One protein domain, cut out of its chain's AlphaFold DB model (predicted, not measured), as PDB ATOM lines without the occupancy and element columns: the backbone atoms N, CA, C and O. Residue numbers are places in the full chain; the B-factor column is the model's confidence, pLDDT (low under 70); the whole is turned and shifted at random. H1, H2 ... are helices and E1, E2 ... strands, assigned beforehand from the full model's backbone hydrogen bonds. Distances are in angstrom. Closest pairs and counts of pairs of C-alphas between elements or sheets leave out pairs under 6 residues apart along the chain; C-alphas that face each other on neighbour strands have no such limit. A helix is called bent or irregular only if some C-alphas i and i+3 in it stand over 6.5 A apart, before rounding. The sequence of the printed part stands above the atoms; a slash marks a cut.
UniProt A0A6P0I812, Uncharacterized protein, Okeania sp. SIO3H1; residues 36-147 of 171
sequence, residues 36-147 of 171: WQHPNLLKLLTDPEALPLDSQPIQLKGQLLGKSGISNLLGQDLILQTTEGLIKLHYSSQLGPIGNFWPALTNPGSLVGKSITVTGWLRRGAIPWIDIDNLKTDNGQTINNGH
ATOM      1  N   TRP A  36      -8.672  -4.124  10.498       69.06
ATOM      2  CA  TRP A  36      -7.578  -4.549  11.359       69.06
ATOM      3  C   TRP A  36      -6.759  -3.319  11.743       69.06
ATOM      4  O   TRP A  36      -6.107  -2.701  10.896       69.06
ATOM      5  N   GLN A  37      -6.838  -2.936  13.015       69.00
ATOM      6  CA  GLN A  37      -6.096  -1.808  13.567       69.00
ATOM      7  C   GLN A  37      -4.709  -2.275  14.010       69.00
ATOM      8  O   GLN A  37      -4.607  -3.197  14.815       69.00
ATOM      9  N   HIS A  38      -3.657  -1.629  13.503       64.81
ATOM     10  CA  HIS A  38      -2.256  -1.948  13.819       64.81
ATOM     11  C   HIS A  38      -1.881  -3.429  13.619       64.81
ATOM     12  O   HIS A  38      -1.317  -4.049  14.525       64.81
ATOM     13  N   PRO A  39      -2.201  -4.044  12.469       72.81
ATOM     14  CA  PRO A  39      -1.796  -5.415  12.248       72.81
ATOM     15  C   PRO A  39      -0.279  -5.487  12.076       72.81
ATOM     16  O   PRO A  39       0.336  -4.584  11.504       72.81
ATOM     17  N   ASN A  40       0.311  -6.591  12.530       75.38
ATOM     18  CA  ASN A  40       1.710  -6.872  12.250       75.38
ATOM     19  C   ASN A  40       1.860  -7.152  10.748       75.38
ATOM     20  O   ASN A  40       1.418  -8.186  10.239       75.38
ATOM     21  N   LEU A  41       2.448  -6.193  10.043       74.56
ATOM     22  CA  LEU A  41       2.692  -6.195   8.613       74.56
ATOM     23  C   LEU A  41       3.513  -7.418   8.213       74.56
ATOM     24  O   LEU A  41       3.189  -8.073   7.229       74.56
ATOM     25  N   LEU A  42       4.526  -7.777   9.001       74.38
ATOM     26  CA  LEU A  42       5.376  -8.929   8.703       74.38
ATOM     27  C   LEU A  42       4.563 -10.233   8.720       74.38
ATOM     28  O   LEU A  42       4.644 -11.027   7.782       74.38
ATOM     29  N   LYS A  43       3.698 -10.414   9.721       75.44
ATOM     30  CA  LYS A  43       2.775 -11.554   9.799       75.44
ATOM     31  C   LYS A  43       1.789 -11.577   8.626       75.44
ATOM     32  O   LYS A  43       1.600 -12.626   8.020       75.44
ATOM     33  N   LEU A  44       1.215 -10.427   8.268       74.56
ATOM     34  CA  LEU A  44       0.294 -10.289   7.132       74.56
ATOM     35  C   LEU A  44       0.940 -10.599   5.780       74.56
ATOM     36  O   LEU A  44       0.281 -11.126   4.889       74.56
ATOM     37  N   LEU A  45       2.215 -10.257   5.608       73.25
ATOM     38  CA  LEU A  45       2.957 -10.524   4.378       73.25
ATOM     39  C   LEU A  45       3.454 -11.974   4.297       73.25
ATOM     40  O   LEU A  45       3.634 -12.484   3.195       73.25
ATOM     41  N   THR A  46       3.636 -12.637   5.442       72.88
ATOM     42  CA  THR A  46       4.201 -13.997   5.531       72.88
ATOM     43  C   THR A  46       3.133 -15.094   5.616       72.88
ATOM     44  O   THR A  46       3.457 -16.261   5.439       72.88
ATOM     45  N   ASP A  47       1.864 -14.757   5.869       72.50
ATOM     46  CA  ASP A  47       0.776 -15.734   6.052       72.50
ATOM     47  C   ASP A  47       0.511 -16.579   4.786       72.50
ATOM     48  O   ASP A  47      -0.050 -16.045   3.836       72.50
ATOM     49  N   PRO A  48       0.866 -17.871   4.721       66.00
ATOM     50  CA  PRO A  48       0.770 -18.664   3.491       66.00
ATOM     51  C   PRO A  48      -0.670 -18.904   3.001       66.00
ATOM     52  O   PRO A  48      -0.851 -19.191   1.821       66.00
ATOM     53  N   GLU A  49      -1.678 -18.745   3.863       68.12
ATOM     54  CA  GLU A  49      -3.086 -19.030   3.544       68.12
ATOM     55  C   GLU A  49      -3.807 -17.849   2.868       68.12
ATOM     56  O   GLU A  49      -4.913 -18.000   2.349       68.12
ATOM     57  N   ALA A  50      -3.205 -16.655   2.851       64.94
ATOM     58  CA  ALA A  50      -3.848 -15.469   2.292       64.94
ATOM     59  C   ALA A  50      -3.770 -15.442   0.753       64.94
ATOM     60  O   ALA A  50      -2.681 -15.383   0.167       64.94
ATOM     61  N   LEU A  51      -4.933 -15.422   0.091       64.94
ATOM     62  CA  LEU A  51      -5.020 -15.357  -1.368       64.94
ATOM     63  C   LEU A  51      -4.606 -13.967  -1.892       64.94
ATOM     64  O   LEU A  51      -4.991 -12.951  -1.316       64.94
ATOM     65  N   PRO A  52      -3.911 -13.875  -3.043       62.75
ATOM     66  CA  PRO A  52      -3.586 -12.597  -3.696       62.75
ATOM     67  C   PRO A  52      -4.807 -11.720  -4.006       62.75
ATOM     68  O   PRO A  52      -4.714 -10.494  -4.059       62.75
ATOM     69  N   LEU A  53      -5.954 -12.367  -4.238       60.00
ATOM     70  CA  LEU A  53      -7.217 -11.707  -4.550       60.00
ATOM     71  C   LEU A  53      -7.937 -11.184  -3.295       60.00
ATOM     72  O   LEU A  53      -8.808 -10.325  -3.423       60.00
ATOM     73  N   ASP A  54      -7.573 -11.662  -2.100       66.50
ATOM     74  CA  ASP A  54      -8.206 -11.233  -0.857       66.50
ATOM     75  C   ASP A  54      -7.730  -9.831  -0.482       66.50
ATOM     76  O   ASP A  54      -6.614  -9.605  -0.017       66.50
ATOM     77  N   SER A  55      -8.619  -8.861  -0.674       71.12
ATOM     78  CA  SER A  55      -8.425  -7.490  -0.221       71.12
ATOM     79  C   SER A  55      -8.668  -7.419   1.290       71.12
ATOM     80  O   SER A  55      -9.820  -7.456   1.737       71.12
ATOM     81  N   GLN A  56      -7.607  -7.314   2.091       78.69
ATOM     82  CA  GLN A  56      -7.739  -7.219   3.548       78.69
ATOM     83  C   GLN A  56      -7.772  -5.751   3.998       78.69
ATOM     84  O   GLN A  56      -6.791  -5.037   3.781       78.69
ATOM     85  N   PRO A  57      -8.869  -5.268   4.617       82.25
ATOM     86  CA  PRO A  57      -8.952  -3.891   5.089       82.25
ATOM     87  C   PRO A  57      -8.060  -3.693   6.317       82.25
ATOM     88  O   PRO A  57      -8.308  -4.256   7.388       82.25
ATOM     89  N   ILE A  58      -7.032  -2.866   6.166       85.00
ATOM     90  CA  ILE A  58      -6.054  -2.576   7.211       85.00
ATOM     91  C   ILE A  58      -5.949  -1.076   7.461       85.00
ATOM     92  O   ILE A  58      -6.200  -0.252   6.578       85.00
ATOM     93  N   GLN A  59      -5.543  -0.733   8.680       86.69
ATOM     94  CA  GLN A  59      -5.189   0.626   9.054       86.69
ATOM     95  C   GLN A  59      -3.764   0.660   9.604       86.69
ATOM     96  O   GLN A  59      -3.454  -0.009  10.593       86.69
ATOM     97  N   LEU A  60      -2.911   1.461   8.966       87.06
ATOM     98  CA  LEU A  60      -1.511   1.631   9.337       87.06
ATOM     99  C   LEU A  60      -1.189   3.099   9.573       87.06
ATOM    100  O   LEU A  60      -1.621   3.974   8.824       87.06
ATOM    101  N   LYS A  61      -0.379   3.361  10.597       88.31
ATOM    102  CA  LYS A  61       0.185   4.684  10.864       88.31
ATOM    103  C   LYS A  61       1.657   4.702  10.470       88.31
ATOM    104  O   LYS A  61       2.394   3.765  10.772       88.31
ATOM    105  N   GLY A  62       2.079   5.770   9.806       88.00
ATOM    106  CA  GLY A  62       3.458   5.927   9.372       88.00
ATOM    107  C   GLY A  62       3.732   7.287   8.750       88.00
ATOM    108  O   GLY A  62       2.839   8.121   8.608       88.00
ATOM    109  N   GLN A  63       4.982   7.509   8.364       88.88
ATOM    110  CA  GLN A  63       5.370   8.683   7.596       88.88
ATOM    111  C   GLN A  63       5.152   8.420   6.107       88.88
ATOM    112  O   GLN A  63       5.612   7.407   5.575       88.88
ATOM    113  N   LEU A  64       4.456   9.328   5.421       87.06
ATOM    114  CA  LEU A  64       4.299   9.236   3.973       87.06
ATOM    115  C   LEU A  64       5.582   9.704   3.285       87.06
ATOM    116  O   LEU A  64       5.964  10.867   3.389       87.06
ATOM    117  N   LEU A  65       6.219   8.810   2.546       85.19
ATOM    118  CA  LEU A  65       7.344   9.090   1.667       85.19
ATOM    119  C   LEU A  65       6.865   9.098   0.213       85.19
ATOM    120  O   LEU A  65       5.944   8.377  -0.169       85.19
ATOM    121  N   GLY A  66       7.498   9.912  -0.622       79.75
ATOM    122  CA  GLY A  66       7.181   9.980  -2.041       79.75
ATOM    123  C   GLY A  66       7.783  11.208  -2.696       79.75
ATOM    124  O   GLY A  66       8.445  12.018  -2.049       79.75
ATOM    125  N   LYS A  67       7.548  11.357  -3.997       69.56
ATOM    126  CA  LYS A  67       7.892  12.596  -4.698       69.56
ATOM    127  C   LYS A  67       6.809  13.642  -4.441       69.56
ATOM    128  O   LYS A  67       5.619  13.348  -4.541       69.56
ATOM    129  N   SER A  68       7.220  14.862  -4.119       58.72
ATOM    130  CA  SER A  68       6.311  16.002  -3.967       58.72
ATOM    131  C   SER A  68       6.098  16.708  -5.311       58.72
ATOM    132  O   SER A  68       6.989  16.738  -6.161       58.72
ATOM    133  N   GLY A  69       4.925  17.316  -5.499       58.47
ATOM    134  CA  GLY A  69       4.616  18.145  -6.670       58.47
ATOM    135  C   GLY A  69       4.034  17.389  -7.873       58.47
ATOM    136  O   GLY A  69       3.513  16.283  -7.755       58.47
ATOM    137  N   ILE A  70       4.104  18.019  -9.049       53.81
ATOM    138  CA  ILE A  70       3.434  17.586 -10.295       53.81
ATOM    139  C   ILE A  70       3.929  16.207 -10.763       53.81
ATOM    140  O   ILE A  70       3.180  15.442 -11.363       53.81
ATOM    141  N   SER A  71       5.166  15.840 -10.412       51.53
ATOM    142  CA  SER A  71       5.743  14.527 -10.727       51.53
ATOM    143  C   SER A  71       5.039  13.353 -10.032       51.53
ATOM    144  O   SER A  71       5.292  12.214 -10.408       51.53
ATOM    145  N   ASN A  72       4.185  13.603  -9.033       55.53
ATOM    146  CA  ASN A  72       3.422  12.582  -8.310       55.53
ATOM    147  C   ASN A  72       1.919  12.896  -8.290       55.53
ATOM    148  O   ASN A  72       1.197  12.441  -7.408       55.53
ATOM    149  N   LEU A  73       1.434  13.678  -9.265       53.88
ATOM    150  CA  LEU A  73       0.018  14.061  -9.356       53.88
ATOM    151  C   LEU A  73      -0.918  12.839  -9.417       53.88
ATOM    152  O   LEU A  73      -2.065  12.913  -8.997       53.88
ATOM    153  N   LEU A  74      -0.406  11.717  -9.929       57.50
ATOM    154  CA  LEU A  74      -1.114  10.442 -10.044       57.50
ATOM    155  C   LEU A  74      -0.911   9.520  -8.827       57.50
ATOM    156  O   LEU A  74      -1.411   8.403  -8.837       57.50
ATOM    157  N   GLY A  75      -0.154   9.947  -7.808       59.38
ATOM    158  CA  GLY A  75       0.141   9.148  -6.614       59.38
ATOM    159  C   GLY A  75       0.856   7.821  -6.907       59.38
ATOM    160  O   GLY A  75       0.664   6.845  -6.185       59.38
ATOM    161  N   GLN A  76       1.651   7.773  -7.982       64.56
ATOM    162  CA  GLN A  76       2.307   6.556  -8.483       64.56
ATOM    163  C   GLN A  76       3.530   6.137  -7.651       64.56
ATOM    164  O   GLN A  76       3.843   4.944  -7.591       64.56
ATOM    165  N   ASP A  77       4.172   7.095  -6.975       69.75
ATOM    166  CA  ASP A  77       5.391   6.896  -6.184       69.75
ATOM    167  C   ASP A  77       5.147   7.275  -4.713       69.75
ATOM    168  O   ASP A  77       5.762   8.201  -4.176       69.75
ATOM    169  N   LEU A  78       4.207   6.584  -4.062       80.19
ATOM    170  CA  LEU A  78       3.921   6.744  -2.636       80.19
ATOM    171  C   LEU A  78       4.363   5.506  -1.858       80.19
ATOM    172  O   LEU A  78       4.055   4.372  -2.226       80.19
ATOM    173  N   ILE A  79       5.085   5.728  -0.763       86.12
ATOM    174  CA  ILE A  79       5.590   4.687   0.131       86.12
ATOM    175  C   ILE A  79       5.246   5.102   1.558       86.12
ATOM    176  O   ILE A  79       5.508   6.229   1.959       86.12
ATOM    177  N   LEU A  80       4.669   4.201   2.342       87.31
ATOM    178  CA  LEU A  80       4.455   4.417   3.767       87.31
ATOM    179  C   LEU A  80       5.624   3.822   4.546       87.31
ATOM    180  O   LEU A  80       5.898   2.627   4.430       87.31
ATOM    181  N   GLN A  81       6.281   4.644   5.357       87.94
ATOM    182  CA  GLN A  81       7.256   4.196   6.341       87.94
ATOM    183  C   GLN A  81       6.562   3.989   7.682       87.94
ATOM    184  O   GLN A  81       6.183   4.947   8.354       87.94
ATOM    185  N   THR A  82       6.378   2.730   8.061       85.94
ATOM    186  CA  THR A  82       5.865   2.332   9.373       85.94
ATOM    187  C   THR A  82       7.025   1.907  10.273       85.94
ATOM    188  O   THR A  82       8.172   1.801   9.838       85.94
ATOM    189  N   THR A  83       6.735   1.631  11.544       82.25
ATOM    190  CA  THR A  83       7.721   1.093  12.493       82.25
ATOM    191  C   THR A  83       8.247  -0.285  12.077       82.25
ATOM    192  O   THR A  83       9.355  -0.658  12.447       82.25
ATOM    193  N   GLU A  84       7.460  -1.044  11.311       79.88
ATOM    194  CA  GLU A  84       7.791  -2.412  10.899       79.88
ATOM    195  C   GLU A  84       8.484  -2.477   9.531       79.88
ATOM    196  O   GLU A  84       9.077  -3.500   9.194       79.88
ATOM    197  N   GLY A  85       8.433  -1.403   8.737       83.25
ATOM    198  CA  GLY A  85       9.108  -1.345   7.445       83.25
ATOM    199  C   GLY A  85       8.500  -0.350   6.460       83.25
ATOM    200  O   GLY A  85       7.744   0.553   6.815       83.25
ATOM    201  N   LEU A  86       8.860  -0.524   5.190       86.19
ATOM    202  CA  LEU A  86       8.377   0.285   4.073       86.19
ATOM    203  C   LEU A  86       7.353  -0.515   3.269       86.19
ATOM    204  O   LEU A  86       7.616  -1.661   2.908       86.19
ATOM    205  N   ILE A  87       6.217   0.097   2.938       85.56
ATOM    206  CA  ILE A  87       5.214  -0.510   2.058       85.56
ATOM    207  C   ILE A  87       4.779   0.454   0.961       85.56
ATOM    208  O   ILE A  87       4.534   1.634   1.208       85.56
ATOM    209  N   LYS A  88       4.684  -0.053  -0.272       86.25
ATOM    210  CA  LYS A  88       4.207   0.737  -1.405       86.25
ATOM    211  C   LYS A  88       2.712   1.004  -1.256       86.25
ATOM    212  O   LYS A  88       1.932   0.101  -0.953       86.25
ATOM    213  N   LEU A  89       2.316   2.242  -1.504       82.56
ATOM    214  CA  LEU A  89       0.920   2.634  -1.568       82.56
ATOM    215  C   LEU A  89       0.510   2.804  -3.027       82.56
ATOM    216  O   LEU A  89       1.253   3.362  -3.836       82.56
ATOM    217  N   HIS A  90      -0.686   2.336  -3.348       78.50
ATOM    218  CA  HIS A  90      -1.332   2.587  -4.620       78.50
ATOM    219  C   HIS A  90      -2.475   3.575  -4.398       78.50
ATOM    220  O   HIS A  90      -3.417   3.320  -3.644       78.50
ATOM    221  N   TYR A  91      -2.358   4.742  -5.026       73.31
ATOM    222  CA  TYR A  91      -3.390   5.765  -5.013       73.31
ATOM    223  C   TYR A  91      -4.147   5.722  -6.338       73.31
ATOM    224  O   TYR A  91      -3.570   5.973  -7.392       73.31
ATOM    225  N   SER A  92      -5.447   5.438  -6.283       63.22
ATOM    226  CA  SER A  92      -6.341   5.617  -7.426       63.22
ATOM    227  C   SER A  92      -7.186   6.864  -7.190       63.22
ATOM    228  O   SER A  92      -7.898   6.949  -6.191       63.22
ATOM    229  N   SER A  93      -7.104   7.841  -8.095       57.38
ATOM    230  CA  SER A  93      -7.884   9.077  -7.990       57.38
ATOM    231  C   SER A  93      -9.389   8.795  -8.085       57.38
ATOM    232  O   SER A  93      -9.845   8.078  -8.980       57.38
ATOM    233  N   GLN A  94     -10.165   9.419  -7.192       53.16
ATOM    234  CA  GLN A  94     -11.626   9.299  -7.058       53.16
ATOM    235  C   GLN A  94     -12.415   9.583  -8.351       53.16
ATOM    236  O   GLN A  94     -13.532   9.097  -8.533       53.16
ATOM    237  N   LEU A  95     -11.846  10.370  -9.264       51.16
ATOM    238  CA  LEU A  95     -12.515  10.844 -10.481       51.16
ATOM    239  C   LEU A  95     -11.960  10.200 -11.765       51.16
ATOM    240  O   LEU A  95     -12.242  10.674 -12.868       51.16
ATOM    241  N   GLY A  96     -11.150   9.141 -11.652       55.47
ATOM    242  CA  GLY A  96     -10.485   8.543 -12.810       55.47
ATOM    243  C   GLY A  96      -9.662   9.592 -13.586       55.47
ATOM    244  O   GLY A  96      -9.079  10.480 -12.961       55.47
ATOM    245  N   PRO A  97      -9.618   9.563 -14.933       52.09
ATOM    246  CA  PRO A  97      -8.845  10.532 -15.719       52.09
ATOM    247  C   PRO A  97      -9.312  11.991 -15.552       52.09
ATOM    248  O   PRO A  97      -8.549  12.908 -15.845       52.09
ATOM    249  N   ILE A  98     -10.528  12.230 -15.046       52.09
ATOM    250  CA  ILE A  98     -11.061  13.582 -14.815       52.09
ATOM    251  C   ILE A  98     -10.537  14.174 -13.498       52.09
ATOM    252  O   ILE A  98     -10.486  15.393 -13.339       52.09
ATOM    253  N   GLY A  99     -10.045  13.341 -12.576       51.12
ATOM    254  CA  GLY A  99      -9.410  13.795 -11.335       51.12
ATOM    255  C   GLY A  99      -8.163  14.645 -11.553       51.12
ATOM    256  O   GLY A  99      -7.848  15.482 -10.710       51.12
ATOM    257  N   ASN A 100      -7.523  14.523 -12.722       52.97
ATOM    258  CA  ASN A 100      -6.416  15.387 -13.128       52.97
ATOM    259  C   ASN A 100      -6.814  16.862 -13.293       52.97
ATOM    260  O   ASN A 100      -5.933  17.718 -13.269       52.97
ATOM    261  N   PHE A 101      -8.107  17.181 -13.440       52.62
ATOM    262  CA  PHE A 101      -8.577  18.567 -13.533       52.62
ATOM    263  C   PHE A 101      -8.739  19.246 -12.164       52.62
ATOM    264  O   PHE A 101      -8.744  20.473 -12.105       52.62
ATOM    265  N   TRP A 102      -8.815  18.486 -11.062       52.56
ATOM    266  CA  TRP A 102      -8.909  19.025  -9.695       52.56
ATOM    267  C   TRP A 102      -7.812  18.468  -8.766       52.56
ATOM    268  O   TRP A 102      -8.099  17.788  -7.773       52.56
ATOM    269  N   PRO A 103      -6.530  18.784  -9.040       51.81
ATOM    270  CA  PRO A 103      -5.417  18.276  -8.248       51.81
ATOM    271  C   PRO A 103      -5.495  18.726  -6.785       51.81
ATOM    272  O   PRO A 103      -5.139  17.961  -5.903       51.81
ATOM    273  N   ALA A 104      -6.026  19.913  -6.479       48.47
ATOM    274  CA  ALA A 104      -6.079  20.433  -5.106       48.47
ATOM    275  C   ALA A 104      -6.850  19.541  -4.109       48.47
ATOM    276  O   ALA A 104      -6.534  19.554  -2.923       48.47
ATOM    277  N   LEU A 105      -7.825  18.753  -4.578       49.78
ATOM    278  CA  LEU A 105      -8.613  17.843  -3.735       49.78
ATOM    279  C   LEU A 105      -8.038  16.415  -3.692       49.78
ATOM    280  O   LEU A 105      -8.411  15.624  -2.833       49.78
ATOM    281  N   THR A 106      -7.140  16.087  -4.623       54.75
ATOM    282  CA  THR A 106      -6.667  14.721  -4.898       54.75
ATOM    283  C   THR A 106      -5.149  14.580  -4.818       54.75
ATOM    284  O   THR A 106      -4.640  13.525  -5.165       54.75
ATOM    285  N   ASN A 107      -4.401  15.608  -4.381       62.03
ATOM    286  CA  ASN A 107      -2.934  15.560  -4.357       62.03
ATOM    287  C   ASN A 107      -2.380  15.043  -3.015       62.03
ATOM    288  O   ASN A 107      -2.176  15.838  -2.083       62.03
ATOM    289  N   PRO A 108      -2.026  13.746  -2.907       60.88
ATOM    290  CA  PRO A 108      -1.295  13.227  -1.753       60.88
ATOM    291  C   PRO A 108       0.112  13.838  -1.632       60.88
ATOM    292  O   PRO A 108       0.722  13.750  -0.569       60.88
ATOM    293  N   GLY A 109       0.617  14.523  -2.669       61.16
ATOM    294  CA  GLY A 109       1.917  15.202  -2.657       61.16
ATOM    295  C   GLY A 109       2.072  16.261  -1.556       61.16
ATOM    296  O   GLY A 109       3.182  16.501  -1.094       61.16
ATOM    297  N   SER A 110       0.972  16.865  -1.090       65.25
ATOM    298  CA  SER A 110       0.983  17.839   0.020       65.25
ATOM    299  C   SER A 110       1.135  17.200   1.415       65.25
ATOM    300  O   SER A 110       1.371  17.896   2.414       65.25
ATOM    301  N   LEU A 111       0.986  15.873   1.488       71.19
ATOM    302  CA  LEU A 111       1.118  15.070   2.703       71.19
ATOM    303  C   LEU A 111       2.465  14.343   2.789       71.19
ATOM    304  O   LEU A 111       2.770  13.757   3.827       71.19
ATOM    305  N   VAL A 112       3.287  14.397   1.736       78.44
ATOM    306  CA  VAL A 112       4.636  13.819   1.734       78.44
ATOM    307  C   VAL A 112       5.474  14.459   2.845       78.44
ATOM    308  O   VAL A 112       5.503  15.679   3.005       78.44
ATOM    309  N   GLY A 113       6.138  13.618   3.634       78.81
ATOM    310  CA  GLY A 113       6.928  13.987   4.805       78.81
ATOM    311  C   GLY A 113       6.140  14.041   6.117       78.81
ATOM    312  O   GLY A 113       6.762  14.130   7.175       78.81
ATOM    313  N   LYS A 114       4.801  13.953   6.092       83.12
ATOM    314  CA  LYS A 114       3.960  14.004   7.300       83.12
ATOM    315  C   LYS A 114       3.648  12.610   7.845       83.12
ATOM    316  O   LYS A 114       3.565  11.637   7.097       83.12
ATOM    317  N   SER A 115       3.437  12.544   9.159       85.81
ATOM    318  CA  SER A 115       2.841  11.385   9.830       85.81
ATOM    319  C   SER A 115       1.350  11.329   9.500       85.81
ATOM    320  O   SER A 115       0.607  12.288   9.741       85.81
ATOM    321  N   ILE A 116       0.927  10.221   8.899       87.06
ATOM    322  CA  ILE A 116      -0.450   9.984   8.485       87.06
ATOM    323  C   ILE A 116      -0.904   8.582   8.889       87.06
ATOM    324  O   ILE A 116      -0.115   7.648   9.043       87.06
ATOM    325  N   THR A 117      -2.212   8.434   9.033       87.00
ATOM    326  CA  THR A 117      -2.888   7.151   9.162       87.00
ATOM    327  C   THR A 117      -3.533   6.811   7.827       87.00
ATOM    328  O   THR A 117      -4.386   7.552   7.337       87.00
ATOM    329  N   VAL A 118      -3.109   5.701   7.237       86.12
ATOM    330  CA  VAL A 118      -3.622   5.168   5.977       86.12
ATOM    331  C   VAL A 118      -4.598   4.046   6.290       86.12
ATOM    332  O   VAL A 118      -4.246   3.096   6.988       86.12
ATOM    333  N   THR A 119      -5.806   4.141   5.748       85.69
ATOM    334  CA  THR A 119      -6.771   3.043   5.709       85.69
ATOM    335  C   THR A 119      -6.925   2.593   4.266       85.69
ATOM    336  O   THR A 119      -7.022   3.422   3.357       85.69
ATOM    337  N   GLY A 120      -6.937   1.287   4.038       83.62
ATOM    338  CA  GLY A 120      -7.044   0.747   2.692       83.62
ATOM    339  C   GLY A 120      -7.089  -0.767   2.671       83.62
ATOM    340  O   GLY A 120      -7.153  -1.411   3.719       83.62
ATOM    341  N   TRP A 121      -7.025  -1.333   1.472       84.62
ATOM    342  CA  TRP A 121      -6.941  -2.776   1.290       84.62
ATOM    343  C   TRP A 121      -5.504  -3.184   0.997       84.62
ATOM    344  O   TRP A 121      -4.912  -2.742   0.013       84.62
ATOM    345  N   LEU A 122      -4.948  -4.056   1.832       83.56
ATOM    346  CA  LEU A 122      -3.701  -4.736   1.523       83.56
ATOM    347  C   LEU A 122      -3.965  -5.760   0.421       83.56
ATOM    348  O   LEU A 122      -4.820  -6.632   0.582       83.56
ATOM    349  N   ARG A 123      -3.219  -5.657  -0.680       79.44
ATOM    350  CA  ARG A 123      -3.189  -6.669  -1.736       79.44
ATOM    351  C   ARG A 123      -1.833  -7.344  -1.761       79.44
ATOM    352  O   ARG A 123      -0.786  -6.691  -1.741       79.44
ATOM    353  N   ARG A 124      -1.858  -8.673  -1.822       75.44
ATOM    354  CA  ARG A 124      -0.648  -9.481  -1.913       75.44
ATOM    355  C   ARG A 124      -0.337  -9.794  -3.374       75.44
ATOM    356  O   ARG A 124      -1.183 -10.282  -4.111       75.44
ATOM    357  N   GLY A 125       0.906  -9.550  -3.770       69.69
ATOM    358  CA  GLY A 125       1.471  -9.920  -5.065       69.69
ATOM    359  C   GLY A 125       2.984 -10.101  -4.940       69.69
ATOM    360  O   GLY A 125       3.510 -10.097  -3.829       69.69
ATOM    361  N   ALA A 126       3.701 -10.209  -6.064       69.56
ATOM    362  CA  ALA A 126       5.172 -10.256  -6.064       69.56
ATOM    363  C   ALA A 126       5.807  -9.019  -5.392       69.56
ATOM    364  O   ALA A 126       6.890  -9.096  -4.820       69.56
ATOM    365  N   ILE A 127       5.102  -7.886  -5.436       75.19
ATOM    366  CA  ILE A 127       5.380  -6.684  -4.653       75.19
ATOM    367  C   ILE A 127       4.081  -6.392  -3.896       75.19
ATOM    368  O   ILE A 127       3.082  -6.153  -4.565       75.19
ATOM    369  N   PRO A 128       4.023  -6.452  -2.558       79.50
ATOM    370  CA  PRO A 128       2.809  -6.104  -1.827       79.50
ATOM    371  C   PRO A 128       2.551  -4.594  -1.897       79.50
ATOM    372  O   PRO A 128       3.482  -3.787  -1.806       79.50
ATOM    373  N   TRP A 129       1.284  -4.207  -2.030       83.88
ATOM    374  CA  TRP A 129       0.872  -2.805  -1.983       83.88
ATOM    375  C   TRP A 129      -0.446  -2.635  -1.236       83.88
ATOM    376  O   TRP A 129      -1.222  -3.577  -1.069       83.88
ATOM    377  N   ILE A 130      -0.699  -1.409  -0.788       84.44
ATOM    378  CA  ILE A 130      -1.964  -1.028  -0.160       84.44
ATOM    379  C   ILE A 130      -2.715  -0.109  -1.109       84.44
ATOM    380  O   ILE A 130      -2.214   0.963  -1.447       84.44
ATOM    381  N   ASP A 131      -3.921  -0.505  -1.501       81.50
ATOM    382  CA  ASP A 131      -4.858   0.384  -2.180       81.50
ATOM    383  C   ASP A 131      -5.480   1.335  -1.158       81.50
ATOM    384  O   ASP A 131      -6.210   0.910  -0.260       81.50
ATOM    385  N   ILE A 132      -5.166   2.624  -1.281       79.31
ATOM    386  CA  ILE A 132      -5.595   3.659  -0.337       79.31
ATOM    387  C   ILE A 132      -7.097   3.920  -0.486       79.31
ATOM    388  O   ILE A 132      -7.538   4.340  -1.554       79.31
ATOM    389  N   ASP A 133      -7.854   3.789   0.603       77.94
ATOM    390  CA  ASP A 133      -9.244   4.255   0.734       77.94
ATOM    391  C   ASP A 133      -9.333   5.597   1.476       77.94
ATOM    392  O   ASP A 133     -10.089   6.496   1.115       77.94
ATOM    393  N   ASN A 134      -8.513   5.778   2.508       76.31
ATOM    394  CA  ASN A 134      -8.537   6.979   3.327       76.31
ATOM    395  C   ASN A 134      -7.142   7.370   3.795       76.31
ATOM    396  O   ASN A 134      -6.379   6.525   4.265       76.31
ATOM    397  N   LEU A 135      -6.836   8.664   3.737       77.31
ATOM    398  CA  LEU A 135      -5.650   9.241   4.359       77.31
ATOM    399  C   LEU A 135      -6.096  10.229   5.433       77.31
ATOM    400  O   LEU A 135      -6.776  11.211   5.137       77.31
ATOM    401  N   LYS A 136      -5.677   9.997   6.676       81.44
ATOM    402  CA  LYS A 136      -5.884  10.926   7.792       81.44
ATOM    403  C   LYS A 136      -4.556  11.492   8.245       81.44
ATOM    404  O   LYS A 136      -3.659  10.743   8.612       81.44
ATOM    405  N   THR A 137      -4.435  12.809   8.261       79.81
ATOM    406  CA  THR A 137      -3.284  13.479   8.876       79.81
ATOM    407  C   THR A 137      -3.534  13.658  10.370       79.81
ATOM    408  O   THR A 137      -4.678  13.855  10.774       79.81
ATOM    409  N   ASP A 138      -2.473  13.676  11.182       72.12
ATOM    410  CA  ASP A 138      -2.567  13.964  12.625       72.12
ATOM    411  C   ASP A 138      -3.246  15.329  12.919       72.12
ATOM    412  O   ASP A 138      -3.878  15.501  13.955       72.12
ATOM    413  N   ASN A 139      -3.229  16.268  11.960       64.38
ATOM    414  CA  ASN A 139      -3.933  17.561  12.029       64.38
ATOM    415  C   ASN A 139      -5.441  17.492  11.686       64.38
ATOM    416  O   ASN A 139      -6.063  18.527  11.457       64.38
ATOM    417  N   GLY A 140      -6.029  16.297  11.572       60.53
ATOM    418  CA  GLY A 140      -7.458  16.111  11.291       60.53
ATOM    419  C   GLY A 140      -7.876  16.309   9.829       60.53
ATOM    420  O   GLY A 140      -9.059  16.210   9.518       60.53
ATOM    421  N   GLN A 141      -6.932  16.554   8.913       59.94
ATOM    422  CA  GLN A 141      -7.229  16.575   7.479       59.94
ATOM    423  C   GLN A 141      -7.440  15.147   6.969       59.94
ATOM    424  O   GLN A 141      -6.515  14.330   6.979       59.94
ATOM    425  N   THR A 142      -8.664  14.872   6.528       61.62
ATOM    426  CA  THR A 142      -9.085  13.625   5.884       61.62
ATOM    427  C   THR A 142      -9.137  13.820   4.376       61.62
ATOM    428  O   THR A 142      -9.938  14.615   3.888       61.62
ATOM    429  N   ILE A 143      -8.321  13.069   3.639       65.44
ATOM    430  CA  ILE A 143      -8.496  12.872   2.200       65.44
ATOM    431  C   ILE A 143      -9.169  11.512   2.035       65.44
ATOM    432  O   ILE A 143      -8.551  10.467   2.253       65.44
ATOM    433  N   ASN A 144     -10.455  11.529   1.695       61.44
ATOM    434  CA  ASN A 144     -11.171  10.323   1.299       61.44
ATOM    435  C   ASN A 144     -10.849  10.020  -0.165       61.44
ATOM    436  O   ASN A 144     -10.998  10.893  -1.017       61.44
ATOM    437  N   ASN A 145     -10.483   8.777  -0.467       58.47
ATOM    438  CA  ASN A 145     -10.569   8.253  -1.820       58.47
ATOM    439  C   ASN A 145     -11.982   7.725  -2.035       58.47
ATOM    440  O   ASN A 145     -12.374   6.709  -1.476       58.47
ATOM    441  N   GLY A 146     -12.767   8.418  -2.857       53.22
ATOM    442  CA  GLY A 146     -14.017   7.856  -3.359       53.22
ATOM    443  C   GLY A 146     -13.735   6.790  -4.415       53.22
ATOM    444  O   GLY A 146     -13.700   7.083  -5.609       53.22
ATOM    445  N   HIS A 147     -13.540   5.548  -3.984       54.91
ATOM    446  CA  HIS A 147     -13.578   4.392  -4.882       54.91
ATOM    447  C   HIS A 147     -14.951   4.262  -5.567       54.91
ATOM    448  O   HIS A 147     -15.952   4.815  -5.113       54.91
TER     449      HIS A 147
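What this domain is: This is residues 36 to 147 of the 171 residues of an uncharacterized protein of Okeania sp. SIO3H1 (UniProt A0A6P0I812). A small closed barrel of five strands, E1, E2, E3, E5 and E4, of which the long E1, E4 and E5 are bent, makes the core, with the short helix H1 near one end and the small helices H4, H3 and H2 toward the other. A sixth strand, E6, pairs onto E5 beside the ring. The printed part has 112 residues, with four named helices and six named strands in the order H1 E1 E2 E3 H2 H3 H4 E4 E5 E6. The barrel is mixed, with E3 and E5 parallel and the other neighbours antiparallel, and the class is mixed, helices and strands. The whole is compact, with a radius of gyration of the C-alphas of 13.6 A, and only just elongated, spanning 42 by 27 by 22 A.

Where its parts are: H1 is residues 41 to 46, 8.5 A long, with C-alpha 41 at (2.692, -6.195, 8.613). E1 is residues 56 to 66, 23.4 A, and bends by 88 degrees at residue 63. E2 is residues 78 to 81, 9.9 A, and E3 residues 86 to 90, 13.2 A. H2 is residues 96 to 101, 10.2 A; H3 residues 103 to 106, 5.0 A; H4 residues 108 to 111, 5.4 A. E4, residues 115 to 123, is 22.3 A long and bends at 120. E5, residues 129 to 137, is 20.0 A long and bends at 133. E6, residues 142 to 144, 6.0 A, ends with C-alpha 144 at (-11.171, 10.323, 1.299).

How they stand to each other: E1, E2 and E3 form a meander, each strand the antiparallel neighbour of the one before, and so do E4, E5 and E6. N 65 and O 79 of E1 and E2 are 2.7 A apart, and N 80 and O 87 of E2 and E3 2.8 A. N 90 and O 130 of E3 and E5 are 2.8 A apart, N 131 and O 121 of E5 and E4 2.9 A. N 118 and O 60 of E4 and E1, 2.8 A apart, close the ring. N 143 and O 135 of E6 and E5 are within hydrogen-bond range, 2.8 A apart. H1 and H4 are on the barrel, outside it and over none of its strands, at heights of 9.1 A and 5.8 A over the sheet. H2 and H3 are not on it, H3 only just, with 4 pairs of C-alphas within 10 A. In H1 every O i to N i+4 pair is within hydrogen-bond range; H2 has 0 of 2, with 2 of 3 O i to N i+3 pairs, and H3 and H4 are too short for an O i to N i+4 pair.

The domain as a whole: The C-alphas farthest apart, those of Pro 48 and Phe 101, are 42.0 A apart. The printed part has no cut, and the link E1 to E2, 11 residues, is long. The mean pLDDT of the printed part is 71.2, with 51 residues under 70, among them 67 to 77 and 92 to 110.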